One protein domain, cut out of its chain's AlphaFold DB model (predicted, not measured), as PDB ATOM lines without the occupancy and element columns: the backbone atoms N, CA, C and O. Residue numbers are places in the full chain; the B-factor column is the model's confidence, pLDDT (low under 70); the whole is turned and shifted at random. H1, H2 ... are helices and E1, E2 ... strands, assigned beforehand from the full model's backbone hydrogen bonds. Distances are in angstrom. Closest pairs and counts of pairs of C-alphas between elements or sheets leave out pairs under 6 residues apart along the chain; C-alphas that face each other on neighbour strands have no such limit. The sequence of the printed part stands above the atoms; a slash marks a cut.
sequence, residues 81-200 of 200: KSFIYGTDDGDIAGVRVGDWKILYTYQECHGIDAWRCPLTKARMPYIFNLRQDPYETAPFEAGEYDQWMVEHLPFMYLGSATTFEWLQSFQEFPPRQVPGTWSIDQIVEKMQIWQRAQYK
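AT A GLANCE: This is residues 81 to 200 of the 200 residues of the protein "Arylsulfatase" of Vibrio ishigakensis (UniProt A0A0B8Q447). A twisted sheet of four strands has one long helix, H4, laid across one face, while two short helices, H2 and H3, sit beside its edge strand E4 and a long tail leaves from the far end of H4. In that tail residues 184 to 200, with the small helices H5 and H6, stick out far from the body, as do residues 168 to 176; H1 lies in the loop between E3 and E4. The 120 printed residues hold six named helices and four named strands, in the order E1 E2 E3 H1 E4 H2 H3 H4 H5 H6, and the class is mixed, helices and strands. The sheet runs E1 E2 E3 E4, antiparallel throughout; the whole is loose and elongated, with a radius of gyration of the C-alphas of 18.1 A and spans of 57 by 37 by 28 A.

HOW THE PARTS SIT: Start at the twisted sheet, where E1, residues 82 to 86, E2, residues 92 to 97, and E3, residues 100 to 106, form a meander, each strand the antiparallel neighbour of the one before. E1 and E2 are a hairpin, with N 85 and O 94 at 2.8 A, and E2 and E3 are another, with N 102 and O 95 at 2.8 A. Beside E3 look for the edge strand E4, residues 120 to 129, which bends by 95 degrees at residue 123; N 128 and O 101 are 2.8 A apart. H4, residues 153 to 172, is on the sheet at a height over the sheet of 9.1 A, in two layers, a helix on one face of a sheet. It runs across the strands, at 66 degrees to E1 on the local plane, and its closest C-alphas to E2 are those of Gly 159 and Val 95, 6.0 A apart. H3, residues 145 to 151, only grazes the sheet, its closest C-alphas to E4 being those of Met 149 and Ile 127, 6.4 A apart. H2, residues 138 to 141, also only grazes the sheet, with its residues 138 to 139; it and H3 only just touch, and only at the corner, with 3 pairs of C-alphas within 8 A, the closest being those of Pro 139 and Tyr 145 at 5.7 A. H1, residues 111 to 115, is not on the sheet, nor are H5, residues 185 to 191, and H6, residues 193 to 196, which meet only through their link. In H3 and H5 every O i to N i+4 pair is within hydrogen-bond range, in H4 12 of 16 and in H1 0 of 1, with 2 of 2 O i to N i+3 pairs; H2 and H6 are too short for an O i to N i+4 pair.

IN THESE COORDINATES: Find C-alpha 82 at (179.320, 3.393, 32.989), where E1 begins; E1 is 13.0 A long, E2 14.4 A, E3 16.2 A and E4 21.0 A. Find C-alpha 153 at (191.973, -5.467, 42.177); from there H4 runs 30.9 A to C-alpha 172 at (162.146, 2.485, 43.239). H3 is 9.9 A long, H5 9.7 A, H1 8.3 A, H6 5.5 A and H2 5.2 A, and H6 ends at C-alpha 196, (150.474, -30.226, 43.084).

THE WHOLE: The C-alphas of Gln 132 and Gln 198, the two farthest apart, are 59.1 A from each other. Without the stretches that stand free, the body has 94 residues and spans 39 by 31 by 23 A. The printed part has no cut, and the one long link is residues 173 to 184, between H4 and H5, which are apart. Mean pLDDT of the printed part is 91.0, and residues 199 to 200 are under 70 in this model.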
ATOM      1  N   LYS A  81     179.221   7.540  32.291       94.00
ATOM      2  CA  LYS A  81     180.433   7.042  32.974       94.00
ATOM      3  C   LYS A  81     180.528   5.524  33.040       94.00
ATOM      4  O   LYS A  81     181.628   4.990  33.181       94.00
ATOM      5  N   SER A  82     179.395   4.843  32.905       96.06
ATOM      6  CA  SER A  82     179.320   3.393  32.989       96.06
ATOM      7  C   SER A  82     178.395   2.778  31.941       96.06
ATOM      8  O   SER A  82     177.566   3.446  31.310       96.06
ATOM      9  N   PHE A  83     178.567   1.478  31.735       97.56
ATOM     10  CA  PHE A  83     177.757   0.654  30.849       97.56
ATOM     11  C   PHE A  83     177.524  -0.703  31.511       97.56
ATOM     12  O   PHE A  83     178.484  -1.359  31.907       97.56
ATOM     13  N   ILE A  84     176.267  -1.127  31.618       97.38
ATOM     14  CA  ILE A  84     175.891  -2.438  32.158       97.38
ATOM     15  C   ILE A  84     175.726  -3.411  30.990       97.38
ATOM     16  O   ILE A  84     175.011  -3.119  30.032       97.38
ATOM     17  N   TYR A  85     176.381  -4.565  31.070       96.88
ATOM     18  CA  TYR A  85     176.236  -5.651  30.105       96.88
ATOM     19  C   TYR A  85     175.186  -6.627  30.632       96.88
ATOM     20  O   TYR A  85     175.461  -7.387  31.559       96.88
ATOM     21  N   GLY A  86     173.984  -6.581  30.059       93.62
ATOM     22  CA  GLY A  86     172.924  -7.557  30.317       93.62
ATOM     23  C   GLY A  86     172.991  -8.742  29.353       93.62
ATOM     24  O   GLY A  86     173.392  -8.572  28.199       93.62
ATOM     25  N   THR A  87     172.598  -9.925  29.818       92.06
ATOM     26  CA  THR A  87     172.359 -11.103  28.975       92.06
ATOM     27  C   THR A  87     170.954 -11.053  28.370       92.06
ATOM     28  O   THR A  87     170.114 -10.239  28.758       92.06
ATOM     29  N   ASP A  88     170.686 -11.932  27.410       87.75
ATOM     30  CA  ASP A  88     169.364 -12.125  26.813       87.75
ATOM     31  C   ASP A  88     168.319 -12.654  27.812       87.75
ATOM     32  O   ASP A  88     167.160 -12.241  27.746       87.75
ATOM     33  N   ASP A  89     168.742 -13.467  28.784       84.31
ATOM     34  CA  ASP A  89     167.912 -13.927  29.910       84.31
ATOM     35  C   ASP A  89     167.742 -12.864  31.026       84.31
ATOM     36  O   ASP A  89     167.044 -13.095  32.015       84.31
ATOM     37  N   GLY A  90     168.345 -11.676  30.883       87.38
ATOM     38  CA  GLY A  90     168.208 -10.558  31.826       87.38
ATOM     39  C   GLY A  90     169.166 -10.573  33.024       87.38
ATOM     40  O   GLY A  90     169.020  -9.740  33.920       87.38
ATOM     41  N   ASP A  91     170.155 -11.469  33.041       90.06
ATOM     42  CA  ASP A  91     171.240 -11.464  34.026       90.06
ATOM     43  C   ASP A  91     172.255 -10.345  33.735       90.06
ATOM     44  O   ASP A  91     172.383  -9.862  32.610       90.06
ATOM     45  N   ILE A  92     173.040  -9.953  34.742       93.88
ATOM     46  CA  ILE A  92     174.163  -9.023  34.556       93.88
ATOM     47  C   ILE A  92     175.429  -9.822  34.259       93.88
ATOM     48  O   ILE A  92     175.977 -10.484  35.142       93.88
ATOM     49  N   ALA A  93     175.931  -9.708  33.033       96.69
ATOM     50  CA  ALA A  93     177.193 -10.315  32.634       96.69
ATOM     51  C   ALA A  93     178.406  -9.497  33.071       96.69
ATOM     52  O   ALA A  93     179.459 -10.055  33.368       96.69
ATOM     53  N   GLY A  94     178.277  -8.175  33.144       97.69
ATOM     54  CA  GLY A  94     179.394  -7.317  33.509       97.69
ATOM     55  C   GLY A  94     179.037  -5.845  33.581       97.69
ATOM     56  O   GLY A  94     177.910  -5.429  33.311       97.69
ATOM     57  N   VAL A  95     180.044  -5.041  33.892       98.31
ATOM     58  CA  VAL A  95     179.961  -3.583  33.914       98.31
ATOM     59  C   VAL A  95     181.242  -2.987  33.356       98.31
ATOM     60  O   VAL A  95     182.333  -3.491  33.599       98.31
ATOM     61  N   ARG A  96     181.120  -1.888  32.620       97.69
ATOM     62  CA  ARG A  96     182.233  -1.010  32.269       97.69
ATOM     63  C   ARG A  96     182.107   0.285  33.052       97.69
ATOM     64  O   ARG A  96     181.029   0.872  33.068       97.69
ATOM     65  N   VAL A  97     183.201   0.744  33.648       96.81
ATOM     66  CA  VAL A  97     183.331   2.036  34.329       96.81
ATOM     67  C   VAL A  97     184.569   2.735  33.778       96.81
ATOM     68  O   VAL A  97     185.699   2.315  34.023       96.81
ATOM     69  N   GLY A  98     184.359   3.785  32.982       93.44
ATOM     70  CA  GLY A  98     185.438   4.384  32.197       93.44
ATOM     71  C   GLY A  98     186.081   3.351  31.266       93.44
ATOM     72  O   GLY A  98     185.424   2.797  30.382       93.44
ATOM     73  N   ASP A  99     187.362   3.071  31.476       94.31
ATOM     74  CA  ASP A  99     188.110   2.113  30.656       94.31
ATOM     75  C   ASP A  99     188.069   0.691  31.209       94.31
ATOM     76  O   ASP A  99     188.369  -0.258  30.489       94.31
ATOM     77  N   TRP A 100     187.669   0.540  32.469       97.25
ATOM     78  CA  TRP A 100     187.679  -0.736  33.162       97.25
ATOM     79  C   TRP A 100     186.402  -1.499  32.872       97.25
ATOM     80  O   TRP A 100     185.314  -0.982  33.113       97.25
ATOM     81  N   LYS A 101     186.520  -2.731  32.386       98.00
ATOM     82  CA  LYS A 101     185.412  -3.678  32.272       98.00
ATOM     83  C   LYS A 101     185.614  -4.808  33.264       98.00
ATOM     84  O   LYS A 101     186.701  -5.360  33.361       98.00
ATOM     85  N   ILE A 102     184.561  -5.127  34.001       98.12
ATOM     86  CA  ILE A 102     184.504  -6.208  34.972       98.12
ATOM     87  C   ILE A 102     183.463  -7.195  34.452       98.12
ATOM     88  O   ILE A 102     182.311  -6.813  34.232       98.12
ATOM     89  N   LEU A 103     183.868  -8.442  34.229       97.44
ATOM     90  CA  LEU A 103     183.036  -9.487  33.641       97.44
ATOM     91  C   LEU A 103     182.747 -10.570  34.687       97.44
ATOM     92  O   LEU A 103     183.643 -11.302  35.110       97.44
ATOM     93  N   TYR A 104     181.492 -10.645  35.121       96.62
ATOM     94  CA  TYR A 104     180.992 -11.582  36.131       96.62
ATOM     95  C   TYR A 104     180.608 -12.934  35.530       96.62
ATOM     96  O   TYR A 104     180.796 -13.973  36.165       96.62
ATOM     97  N   THR A 105     180.053 -12.926  34.318       96.00
ATOM     98  CA  THR A 105     179.686 -14.138  33.585       96.00
ATOM     99  C   THR A 105     180.211 -14.065  32.159       96.00
ATOM    100  O   THR A 105     180.276 -12.992  31.561       96.00
ATOM    101  N   TYR A 106     180.640 -15.204  31.626       93.56
ATOM    102  CA  TYR A 106     181.265 -15.284  30.311       93.56
ATOM    103  C   TYR A 106     180.835 -16.552  29.573       93.56
ATOM    104  O   TYR A 106     180.339 -17.503  30.177       93.56
ATOM    105  N   GLN A 107     180.993 -16.541  28.251       93.44
ATOM    106  CA  GLN A 107     180.657 -17.661  27.379       93.44
ATOM    107  C   GLN A 107     181.947 -18.330  26.899       93.44
ATOM    108  O   GLN A 107     182.796 -17.673  26.302       93.44
ATOM    109  N   GLU A 108     182.087 -19.626  27.170       92.06
ATOM    110  CA  GLU A 108     183.253 -20.428  26.767       92.06
ATOM    111  C   GLU A 108     183.108 -20.988  25.349       92.06
ATOM    112  O   GLU A 108     184.099 -21.262  24.678       92.06
ATOM    113  N   CYS A 109     181.873 -21.151  24.876       94.62
ATOM    114  CA  CYS A 109     181.603 -21.673  23.543       94.62
ATOM    115  C   CYS A 109     181.612 -20.575  22.473       94.62
ATOM    116  O   CYS A 109     181.311 -19.407  22.720       94.62
ATOM    117  N   HIS A 110     181.906 -20.966  21.234       92.94
ATOM    118  CA  HIS A 110     182.048 -20.044  20.109       92.94
ATOM    119  C   HIS A 110     181.028 -20.316  18.999       92.94
ATOM    120  O   HIS A 110     180.448 -21.397  18.893       92.94
ATOM    121  N   GLY A 111     180.816 -19.321  18.136       94.38
ATOM    122  CA  GLY A 111     179.893 -19.432  17.008       94.38
ATOM    123  C   GLY A 111     178.459 -19.709  17.466       94.38
ATOM    124  O   GLY A 111     177.959 -19.077  18.392       94.38
ATOM    125  N   ILE A 112     177.786 -20.659  16.813       93.94
ATOM    126  CA  ILE A 112     176.405 -21.017  17.169       93.94
ATOM    127  C   ILE A 112     176.310 -21.724  18.528       93.94
ATOM    128  O   ILE A 112     175.267 -21.663  19.173       93.94
ATOM    129  N   ASP A 113     177.389 -22.360  18.991       94.25
ATOM    130  CA  ASP A 113     177.380 -23.089  20.261       94.25
ATOM    131  C   ASP A 113     177.325 -22.148  21.471       94.25
ATOM    132  O   ASP A 113     176.880 -22.566  22.536       94.25
ATOM    133  N   ALA A 114     177.633 -20.858  21.298       92.19
ATOM    134  CA  ALA A 114     177.380 -19.826  22.306       92.19
ATOM    135  C   ALA A 114     175.897 -19.730  22.729       92.19
ATOM    136  O   ALA A 114     175.606 -19.246  23.816       92.19
ATOM    137  N   TRP A 115     174.969 -20.208  21.891       89.50
ATOM    138  CA  TRP A 115     173.534 -20.287  22.194       89.50
ATOM    139  C   TRP A 115     173.110 -21.623  22.814       89.50
ATOM    140  O   TRP A 115     171.964 -21.787  23.221       89.50
ATOM    141  N   ARG A 116     174.002 -22.617  22.817       89.69
ATOM    142  CA  ARG A 116     173.731 -23.971  23.323       89.69
ATOM    143  C   ARG A 116     174.394 -24.210  24.670       89.69
ATOM    144  O   ARG A 116     173.841 -24.924  25.500       89.69
ATOM    145  N   CYS A 117     175.581 -23.648  24.862       92.06
ATOM    146  CA  CYS A 117     176.329 -23.769  26.097       92.06
ATOM    147  C   CYS A 117     175.811 -22.789  27.152       92.06
ATOM    148  O   CYS A 117     175.532 -21.632  26.824       92.06
ATOM    149  N   PRO A 118     175.728 -23.215  28.421       90.44
ATOM    150  CA  PRO A 118     175.399 -22.308  29.509       90.44
ATOM    151  C   PRO A 118     176.492 -21.245  29.679       90.44
ATOM    152  O   PRO A 118     177.665 -21.498  29.412       90.44
ATOM    153  N   LEU A 119     176.108 -20.071  30.182       92.94
ATOM    154  CA  LEU A 119     177.068 -19.060  30.623       92.94
ATOM    155  C   LEU A 119     177.786 -19.526  31.897       92.94
ATOM    156  O   LEU A 119     177.150 -19.981  32.853       92.94
ATOM    157  N   THR A 120     179.103 -19.341  31.944       95.44
ATOM    158  CA  THR A 120     179.922 -19.637  33.121       95.44
ATOM    159  C   THR A 120     179.915 -18.447  34.075       95.44
ATOM    160  O   THR A 120     180.188 -17.311  33.684       95.44
ATOM    161  N   LYS A 121     179.610 -18.698  35.352       95.25
ATOM    162  CA  LYS A 121     179.652 -17.689  36.421       95.25
ATOM    163  C   LYS A 121     181.031 -17.690  37.070       95.25
ATOM    164  O   LYS A 121     181.435 -18.688  37.668       95.25
ATOM    165  N   ALA A 122     181.740 -16.572  36.978       93.00
ATOM    166  CA  ALA A 122     183.066 -16.438  37.552       93.00
ATOM    167  C   ALA A 122     182.979 -16.281  39.079       93.00
ATOM    168  O   ALA A 122     182.184 -15.498  39.597       93.00
ATOM    169  N   ARG A 123     183.828 -17.002  39.822       93.12
ATOM    170  CA  ARG A 123     184.002 -16.762  41.268       93.12
ATOM    171  C   ARG A 123     184.814 -15.494  41.528       93.12
ATOM    172  O   ARG A 123     184.553 -14.779  42.490       93.12
ATOM    173  N   MET A 124     185.804 -15.257  40.678       91.94
ATOM    174  CA  MET A 124     186.593 -14.039  40.620       91.94
ATOM    175  C   MET A 124     186.363 -13.439  39.231       91.94
ATOM    176  O   MET A 124     186.677 -14.118  38.255       91.94
ATOM    177  N   PRO A 125     185.753 -12.248  39.121       95.12
ATOM    178  CA  PRO A 125     185.454 -11.646  37.827       95.12
ATOM    179  C   PRO A 125     186.722 -11.391  37.014       95.12
ATOM    180  O   PRO A 125     187.757 -11.045  37.586       95.12
ATOM    181  N   TYR A 126     186.626 -11.480  35.688       96.06
ATOM    182  CA  TYR A 126     187.688 -10.949  34.837       96.06
ATOM    183  C   TYR A 126     187.670  -9.422  34.879       96.06
ATOM    184  O   TYR A 126     186.613  -8.801  35.033       96.06
ATOM    185  N   ILE A 127     188.845  -8.822  34.718       97.25
ATOM    186  CA  ILE A 127     189.031  -7.382  34.636       97.25
ATOM    187  C   ILE A 127     189.797  -7.054  33.359       97.25
ATOM    188  O   ILE A 127     190.795  -7.685  33.040       97.25
ATOM    189  N   PHE A 128     189.348  -6.033  32.647       97.44
ATOM    190  CA  PHE A 128     189.978  -5.567  31.420       97.44
ATOM    191  C   PHE A 128     190.120  -4.056  31.456       97.44
ATOM    192  O   PHE A 128     189.251  -3.361  31.983       97.44
ATOM    193  N   ASN A 129     191.175  -3.542  30.831       96.56
ATOM    194  CA  ASN A 129     191.237  -2.147  30.428       96.56
ATOM    195  C   ASN A 129     190.993  -2.078  28.918       96.56
ATOM    196  O   ASN A 129     191.881  -2.382  28.131       96.56
ATOM    197  N   LEU A 130     189.801  -1.652  28.503       95.38
ATOM    198  CA  LEU A 130     189.375  -1.684  27.101       95.38
ATOM    199  C   LEU A 130     190.110  -0.688  26.194       95.38
ATOM    200  O   LEU A 130     189.951  -0.745  24.977       95.38
ATOM    201  N   ARG A 131     190.890   0.252  26.748       92.62
ATOM    202  CA  ARG A 131     191.778   1.106  25.943       92.62
ATOM    203  C   ARG A 131     193.132   0.454  25.681       92.62
ATOM    204  O   ARG A 131     193.769   0.802  24.693       92.62
ATOM    205  N   GLN A 132     193.560  -0.459  26.550       93.44
ATOM    206  CA  GLN A 132     194.805  -1.216  26.406       93.44
ATOM    207  C   GLN A 132     194.574  -2.545  25.677       93.44
ATOM    208  O   GLN A 132     195.353  -2.905  24.803       93.44
ATOM    209  N   ASP A 133     193.476  -3.224  26.000       96.31
ATOM    210  CA  ASP A 133     193.049  -4.503  25.440       96.31
ATOM    211  C   ASP A 133     191.579  -4.413  24.979       96.31
ATOM    212  O   ASP A 133     190.663  -4.851  25.680       96.31
ATOM    213  N   PRO A 134     191.311  -3.791  23.814       95.00
ATOM    214  CA  PRO A 134     189.953  -3.650  23.288       95.00
ATOM    215  C   PRO A 134     189.335  -4.974  22.818       95.00
ATOM    216  O   PRO A 134     188.132  -5.011  22.555       95.00
ATOM    217  N   TYR A 135     190.143  -6.027  22.668       95.88
ATOM    218  CA  TYR A 135     189.711  -7.343  22.192       95.88
ATOM    219  C   TYR A 135     189.550  -8.365  23.317       95.88
ATOM    220  O   TYR A 135     189.070  -9.465  23.054       95.88
ATOM    221  N   GLU A 136     189.894  -7.989  24.551       96.38
ATOM    222  CA  GLU A 136     189.738  -8.816  25.747       96.38
ATOM    223  C   GLU A 136     190.525 -10.137  25.652       96.38
ATOM    224  O   GLU A 136     190.068 -11.182  26.117       96.38
ATOM    225  N   THR A 137     191.707 -10.110  25.021       95.81
ATOM    226  CA  THR A 137     192.512 -11.316  24.764       95.81
ATOM    227  C   THR A 137     193.534 -11.614  25.853       95.81
ATOM    228  O   THR A 137     194.029 -12.742  25.928       95.81
ATOM    229  N   ALA A 138     193.834 -10.652  26.733       96.19
ATOM    230  CA  ALA A 138     194.884 -10.794  27.737       96.19
ATOM    231  C   ALA A 138     194.765 -12.057  28.623       96.19
ATOM    232  O   ALA A 138     195.793 -12.705  28.811       96.19
ATOM    233  N   PRO A 139     193.575 -12.494  29.094       94.19
ATOM    234  CA  PRO A 139     193.452 -13.729  29.878       94.19
ATOM    235  C   PRO A 139     193.888 -15.004  29.144       94.19
ATOM    236  O   PRO A 139     194.168 -16.013  29.783       94.19
ATOM    237  N   PHE A 140     193.907 -14.980  27.809       92.12
ATOM    238  CA  PHE A 140     194.188 -16.149  26.975       92.12
ATOM    239  C   PHE A 140     195.596 -16.122  26.379       92.12
ATOM    240  O   PHE A 140     196.185 -17.174  26.140       92.12
ATOM    241  N   GLU A 141     196.127 -14.927  26.115       95.06
ATOM    242  CA  GLU A 141     197.357 -14.747  25.337       95.06
ATOM    243  C   GLU A 141     198.508 -14.132  26.144       95.06
ATOM    244  O   GLU A 141     199.673 -14.330  25.794       95.06
ATOM    245  N   ALA A 142     198.219 -13.390  27.219       93.31
ATOM    246  CA  ALA A 142     199.249 -12.712  28.000       93.31
ATOM    247  C   ALA A 142     199.759 -13.597  29.146       93.31
ATOM    248  O   ALA A 142     198.988 -14.111  29.951       93.31
ATOM    249  N   GLY A 143     201.084 -13.718  29.272       93.88
ATOM    250  CA  GLY A 143     201.706 -14.543  30.318       93.88
ATOM    251  C   GLY A 143     201.569 -13.994  31.745       93.88
ATOM    252  O   GLY A 143     201.685 -14.760  32.694       93.88
ATOM    253  N   GLU A 144     201.320 -12.690  31.907       95.38
ATOM    254  CA  GLU A 144     201.279 -12.007  33.213       95.38
ATOM    255  C   GLU A 144     199.892 -11.431  33.558       95.38
ATOM    256  O   GLU A 144     199.772 -10.610  34.470       95.38
ATOM    257  N   TYR A 145     198.828 -11.853  32.859       96.69
ATOM    258  CA  TYR A 145     197.476 -11.325  33.087       96.69
ATOM    259  C   TYR A 145     197.029 -11.467  34.548       96.69
ATOM    260  O   TYR A 145     196.506 -10.513  35.120       96.69
ATOM    261  N   ASP A 146     197.279 -12.615  35.180       95.81
ATOM    262  CA  ASP A 146     196.845 -12.855  36.560       95.81
ATOM    263  C   ASP A 146     197.530 -11.913  37.559       95.81
ATOM    264  O   ASP A 146     196.874 -11.374  38.453       95.81
ATOM    265  N   GLN A 147     198.833 -11.664  37.391       96.81
ATOM    266  CA  GLN A 147     199.555 -10.699  38.220       96.81
ATOM    267  C   GLN A 147     199.007  -9.287  37.994       96.81
ATOM    268  O   GLN A 147     198.678  -8.593  38.959       96.81
ATOM    269  N   TRP A 148     198.844  -8.887  36.732       96.94
ATOM    270  CA  TRP A 148     198.283  -7.589  36.373       96.94
ATOM    271  C   TRP A 148     196.874  -7.396  36.952       96.94
ATOM    272  O   TRP A 148     196.578  -6.353  37.535       96.94
ATOM    273  N   MET A 149     196.017  -8.414  36.873       96.00
ATOM    274  CA  MET A 149     194.676  -8.413  37.458       96.00
ATOM    275  C   MET A 149     194.726  -8.200  38.976       96.00
ATOM    276  O   MET A 149     193.947  -7.405  39.507       96.00
ATOM    277  N   VAL A 150     195.629  -8.890  39.682       95.81
ATOM    278  CA  VAL A 150     195.792  -8.758  41.138       95.81
ATOM    279  C   VAL A 150     196.246  -7.345  41.518       95.81
ATOM    280  O   VAL A 150     195.699  -6.751  42.447       95.81
ATOM    281  N   GLU A 151     197.182  -6.763  40.772       96.75
ATOM    282  CA  GLU A 151     197.650  -5.386  40.982       96.75
ATOM    283  C   GLU A 151     196.542  -4.336  40.753       96.75
ATOM    284  O   GLU A 151     196.576  -3.253  41.339       96.75
ATOM    285  N   HIS A 152     195.514  -4.680  39.971       96.62
ATOM    286  CA  HIS A 152     194.381  -3.815  39.627       96.62
ATOM    287  C   HIS A 152     193.062  -4.209  40.319       96.62
ATOM    288  O   HIS A 152     191.995  -3.685  39.981       96.62
ATOM    289  N   LEU A 153     193.122  -5.051  41.359       95.38
ATOM    290  CA  LEU A 153     191.973  -5.467  42.177       95.38
ATOM    291  C   LEU A 153     191.017  -4.342  42.614       95.38
ATOM    292  O   LEU A 153     189.803  -4.564  42.568       95.38
ATOM    293  N   PRO A 154     191.480  -3.135  43.004       96.50
ATOM    294  CA  PRO A 154     190.590  -2.034  43.376       96.50
ATOM    295  C   PRO A 154     189.504  -1.710  42.335       96.50
ATOM    296  O   PRO A 154     188.386  -1.345  42.702       96.50
ATOM    297  N   PHE A 155     189.780  -1.898  41.043       96.44
ATOM    298  CA  PHE A 155     188.813  -1.631  39.975       96.44
ATOM    299  C   PHE A 155     187.698  -2.688  39.886       96.44
ATOM    300  O   PHE A 155     186.586  -2.360  39.471       96.44
ATOM    301  N   MET A 156     187.922  -3.922  40.356       95.75
ATOM    302  CA  MET A 156     186.836  -4.902  40.513       95.75
ATOM    303  C   MET A 156     185.804  -4.444  41.548       95.75
ATOM    304  O   MET A 156     184.596  -4.613  41.347       95.75
ATOM    305  N   TYR A 157     186.261  -3.823  42.640       95.00
ATOM    306  CA  TYR A 157     185.370  -3.249  43.649       95.00
ATOM    307  C   TYR A 157     184.617  -2.036  43.106       95.00
ATOM    308  O   TYR A 157     183.420  -1.920  43.360       95.00
ATOM    309  N   LEU A 158     185.277  -1.189  42.306       95.81
ATOM    310  CA  LEU A 158     184.616  -0.092  41.594       95.81
ATOM    311  C   LEU A 158     183.469  -0.612  40.718       95.81
ATOM    312  O   LEU A 158     182.344  -0.135  40.846       95.81
ATOM    313  N   GLY A 159     183.727  -1.627  39.885       96.81
ATOM    314  CA  GLY A 159     182.687  -2.245  39.062       96.81
ATOM    315  C   GLY A 159     181.537  -2.797  39.906       96.81
ATOM    316  O   GLY A 159     180.373  -2.500  39.655       96.81
ATOM    317  N   SER A 160     181.855  -3.541  40.963       95.19
ATOM    318  CA  SER A 160     180.850  -4.116  41.869       95.19
ATOM    319  C   SER A 160     179.981  -3.048  42.542       95.19
ATOM    320  O   SER A 160     178.764  -3.211  42.611       95.19
ATOM    321  N   ALA A 161     180.579  -1.938  42.982       97.12
ATOM    322  CA  ALA A 161     179.854  -0.815  43.567       97.12
ATOM    323  C   ALA A 161     178.914  -0.147  42.550       97.12
ATOM    324  O   ALA A 161     177.752   0.097  42.869       97.12
ATOM    325  N   THR A 162     179.371   0.081  41.314       97.69
ATOM    326  CA  THR A 162     178.528   0.638  40.242       97.69
ATOM    327  C   THR A 162     177.368  -0.292  39.879       97.69
ATOM    328  O   THR A 162     176.237   0.164  39.723       97.69
ATOM    329  N   THR A 163     177.619  -1.599  39.778       97.00
ATOM    330  CA  THR A 163     176.565  -2.597  39.541       97.00
ATOM    331  C   THR A 163     175.549  -2.605  40.682       97.00
ATOM    332  O   THR A 163     174.346  -2.667  40.435       97.00
ATOM    333  N   PHE A 164     176.014  -2.507  41.930       96.44
ATOM    334  CA  PHE A 164     175.146  -2.447  43.101       96.44
ATOM    335  C   PHE A 164     174.264  -1.191  43.110       96.44
ATOM    336  O   PHE A 164     173.061  -1.311  43.315       96.44
ATOM    337  N   GLU A 165     174.824  -0.012  42.835       95.75
ATOM    338  CA  GLU A 165     174.062   1.242  42.729       95.75
ATOM    339  C   GLU A 165     172.972   1.147  41.650       95.75
ATOM    340  O   GLU A 165     171.816   1.505  41.883       95.75
ATOM    341  N   TRP A 166     173.311   0.589  40.483       95.56
ATOM    342  CA  TRP A 166     172.336   0.350  39.423       95.56
ATOM    343  C   TRP A 166     171.227  -0.610  39.875       95.56
ATOM    344  O   TRP A 166     170.044  -0.306  39.715       95.56
ATOM    345  N   LEU A 167     171.591  -1.725  40.516       95.19
ATOM    346  CA  LEU A 167     170.638  -2.695  41.059       95.19
ATOM    347  C   LEU A 167     169.712  -2.092  42.126       95.19
ATOM    348  O   LEU A 167     168.530  -2.432  42.179       95.19
ATOM    349  N   GLN A 168     170.215  -1.179  42.960       95.50
ATOM    350  CA  GLN A 168     169.398  -0.487  43.960       95.50
ATOM    351  C   GLN A 168     168.286   0.352  43.323       95.50
ATOM    352  O   GLN A 168     167.208   0.463  43.910       95.50
ATOM    353  N   SER A 169     168.495   0.881  42.113       94.56
ATOM    354  CA  SER A 169     167.482   1.689  41.425       94.56
ATOM    355  C   SER A 169     166.183   0.921  41.142       94.56
ATOM    356  O   SER A 169     165.110   1.526  41.139       94.56
ATOM    357  N   PHE A 170     166.239  -0.411  41.011       93.94
ATOM    358  CA  PHE A 170     165.052  -1.245  40.795       93.94
ATOM    359  C   PHE A 170     164.113  -1.322  41.999       93.94
ATOM    360  O   PHE A 170     162.958  -1.711  41.835       93.94
ATOM    361  N   GLN A 171     164.572  -0.947  43.198       93.69
ATOM    362  CA  GLN A 171     163.690  -0.851  44.364       93.69
ATOM    363  C   GLN A 171     162.655   0.265  44.182       93.69
ATOM    364  O   GLN A 171     161.505   0.109  44.582       93.69
ATOM    365  N   GLU A 172     163.051   1.376  43.554       93.75
ATOM    366  CA  GLU A 172     162.146   2.485  43.239       93.75
ATOM    367  C   GLU A 172     161.507   2.333  41.849       93.75
ATOM    368  O   GLU A 172     160.335   2.671  41.662       93.75
ATOM    369  N   PHE A 173     162.256   1.800  40.883       94.75
ATOM    370  CA  PHE A 173     161.847   1.669  39.485       94.75
ATOM    371  C   PHE A 173     161.949   0.207  39.019       94.75
ATOM    372  O   PHE A 173     162.895  -0.144  38.312       94.75
ATOM    373  N   PRO A 174     160.998  -0.668  39.400       92.06
ATOM    374  CA  PRO A 174     161.070  -2.087  39.066       92.06
ATOM    375  C   PRO A 174     161.040  -2.335  37.546       92.06
ATOM    376  O   PRO A 174     160.472  -1.530  36.795       92.06
ATOM    377  N   PRO A 175     161.601  -3.466  37.069       89.69
ATOM    378  CA  PRO A 175     161.582  -3.812  35.652       89.69
ATOM    379  C   PRO A 175     160.153  -3.874  35.110       89.69
ATOM    380  O   PRO A 175     159.250  -4.430  35.735       89.69
ATOM    381  N   ARG A 176     159.939  -3.333  33.907       86.44
ATOM    382  CA  ARG A 176     158.611  -3.322  33.266       86.44
ATOM    383  C   ARG A 176     158.278  -4.601  32.505       86.44
ATOM    384  O   ARG A 176     157.120  -4.810  32.155       86.44
ATOM    385  N   GLN A 177     159.285  -5.411  32.208       85.06
ATOM    386  CA  GLN A 177     159.149  -6.628  31.427       85.06
ATOM    387  C   GLN A 177     159.983  -7.728  32.071       85.06
ATOM    388  O   GLN A 177     161.137  -7.507  32.432       85.06
ATOM    389  N   VAL A 178     159.379  -8.908  32.203       84.75
ATOM    390  CA  VAL A 178     160.096 -10.125  32.583       84.75
ATOM    391  C   VAL A 178     160.903 -10.584  31.366       84.75
ATOM    392  O   VAL A 178     160.326 -10.639  30.271       84.75
ATOM    393  N   PRO A 179     162.205 -10.884  31.515       84.81
ATOM    394  CA  PRO A 179     163.007 -11.390  30.412       84.81
ATOM    395  C   PRO A 179     162.409 -12.688  29.862       84.81
ATOM    396  O   PRO A 179     161.836 -13.506  30.592       84.81
ATOM    397  N   GLY A 180     162.504 -12.847  28.544       77.94
ATOM    398  CA  GLY A 180     162.181 -14.122  27.917       77.94
ATOM    399  C   GLY A 180     163.221 -15.163  28.312       77.94
ATOM    400  O   GLY A 180     164.346 -14.809  28.635       77.94
ATOM    401  N   THR A 181     162.847 -16.436  28.270       77.00
ATOM    402  CA  THR A 181     163.810 -17.531  28.372       77.00
ATOM    403  C   THR A 181     163.430 -18.647  27.411       77.00
ATOM    404  O   THR A 181     162.250 -18.850  27.107       77.00
ATOM    405  N   TRP A 182     164.439 -19.372  26.936       73.31
ATOM    406  CA  TRP A 182     164.266 -20.593  26.150       73.31
ATOM    407  C   TRP A 182     164.042 -21.820  27.036       73.31
ATOM    408  O   TRP A 182     163.629 -22.870  26.535       73.31
ATOM    409  N   SER A 183     164.319 -21.711  28.340       73.00
ATOM    410  CA  SER A 183     164.123 -22.812  29.273       73.00
ATOM    411  C   SER A 183     162.635 -23.060  29.539       73.00
ATOM    412  O   SER A 183     161.784 -22.169  29.477       73.00
ATOM    413  N   ILE A 184     162.299 -24.308  29.862       79.62
ATOM    414  CA  ILE A 184     160.934 -24.670  30.258       79.62
ATOM    415  C   ILE A 184     160.596 -24.209  31.682       79.62
ATOM    416  O   ILE A 184     159.440 -24.333  32.086       79.62
ATOM    417  N   ASP A 185     161.557 -23.671  32.442       77.81
ATOM    418  CA  ASP A 185     161.388 -23.384  33.871       77.81
ATOM    419  C   ASP A 185     160.288 -22.353  34.110       77.81
ATOM    420  O   ASP A 185     159.416 -22.572  34.950       77.81
ATOM    421  N   GLN A 186     160.231 -21.292  33.295       72.88
ATOM    422  CA  GLN A 186     159.148 -20.303  33.370       72.88
ATOM    423  C   GLN A 186     157.767 -20.917  33.079       72.88
ATOM    424  O   GLN A 186     156.760 -20.476  33.637       72.88
ATOM    425  N   ILE A 187     157.687 -21.926  32.203       76.31
ATOM    426  CA  ILE A 187     156.432 -22.639  31.918       76.31
ATOM    427  C   ILE A 187     156.062 -23.522  33.114       76.31
ATOM    428  O   ILE A 187     154.921 -23.486  33.573       76.31
ATOM    429  N   VAL A 188     157.022 -24.278  33.649       80.94
ATOM    430  CA  VAL A 188     156.828 -25.159  34.808       80.94
ATOM    431  C   VAL A 188     156.395 -24.362  36.043       80.94
ATOM    432  O   VAL A 188     155.454 -24.771  36.729       80.94
ATOM    433  N   GLU A 189     157.024 -23.212  36.299       80.88
ATOM    434  CA  GLU A 189     156.685 -22.309  37.401       80.88
ATOM    435  C   GLU A 189     155.254 -21.774  37.262       80.88
ATOM    436  O   GLU A 189     154.454 -21.902  38.192       80.88
ATOM    437  N   LYS A 190     154.876 -21.282  36.073       79.06
ATOM    438  CA  LYS A 190     153.499 -20.836  35.783       79.06
ATOM    439  C   LYS A 190     152.468 -21.951  35.946       79.06
ATOM    440  O   LYS A 190     151.343 -21.690  36.365       79.06
ATOM    441  N   MET A 191     152.832 -23.189  35.616       83.44
ATOM    442  CA  MET A 191     151.951 -24.350  35.755       83.44
ATOM    443  C   MET A 191     151.856 -24.875  37.195       83.44
ATOM    444  O   MET A 191     150.991 -25.710  37.469       83.44
ATOM    445  N   GLN A 192     152.710 -24.399  38.113       83.75
ATOM    446  CA  GLN A 192     152.744 -24.796  39.527       83.75
ATOM    447  C   GLN A 192     152.781 -26.324  39.727       83.75
ATOM    448  O   GLN A 192     152.218 -26.853  40.687       83.75
ATOM    449  N   ILE A 193     153.437 -27.053  38.815       79.75
ATOM    450  CA  ILE A 193     153.376 -28.526  38.741       79.75
ATOM    451  C   ILE A 193     153.812 -29.159  40.068       79.75
ATOM    452  O   ILE A 193     153.134 -30.037  40.600       79.75
ATOM    453  N   TRP A 194     154.895 -28.649  40.652       76.88
ATOM    454  CA  TRP A 194     155.458 -29.155  41.905       76.88
ATOM    455  C   TRP A 194     154.637 -28.795  43.148       76.88
ATOM    456  O   TRP A 194     154.682 -29.520  44.136       76.88
ATOM    457  N   GLN A 195     153.819 -27.738  43.100       77.81
ATOM    458  CA  GLN A 195     152.888 -27.417  44.193       77.81
ATOM    459  C   GLN A 195     151.730 -28.423  44.273       77.81
ATOM    460  O   GLN A 195     151.073 -28.534  45.306       77.81
ATOM    461  N   ARG A 196     151.493 -29.174  43.191       70.38
ATOM    462  CA  ARG A 196     150.474 -30.226  43.084       70.38
ATOM    463  C   ARG A 196     151.056 -31.632  43.245       70.38
ATOM    464  O   ARG A 196     150.351 -32.608  42.988       70.38
ATOM    465  N   ALA A 197     152.325 -31.748  43.642       75.50
ATOM    466  CA  ALA A 197     152.955 -33.038  43.883       75.50
ATOM    467  C   ALA A 197     152.186 -33.799  44.977       75.50
ATOM    468  O   ALA A 197     151.995 -33.302  46.085       75.50
ATOM    469  N   GLN A 198     151.713 -35.003  44.643       73.19
ATOM    470  CA  GLN A 198     150.874 -35.821  45.528       73.19
ATOM    471  C   GLN A 198     151.674 -36.597  46.585       73.19
ATOM    472  O   GLN A 198     151.083 -37.197  47.478       73.19
ATOM    473  N   TYR A 199     153.006 -36.553  46.512       63.12
ATOM    474  CA  TYR A 199     153.913 -37.132  47.497       63.12
ATOM    475  C   TYR A 199     155.002 -36.110  47.842       63.12
ATOM    476  O   TYR A 199     155.574 -35.494  46.942       63.12
ATOM    477  N   LYS A 200     155.229 -35.919  49.145       50.72
ATOM    478  CA  LYS A 200     156.347 -35.165  49.723       50.72
ATOM    479  C   LYS A 200     157.402 -36.131  50.231       50.72
ATOM    480  O   LYS A 200     156.987 -37.182  50.769       50.72
TER     481      LYS A 200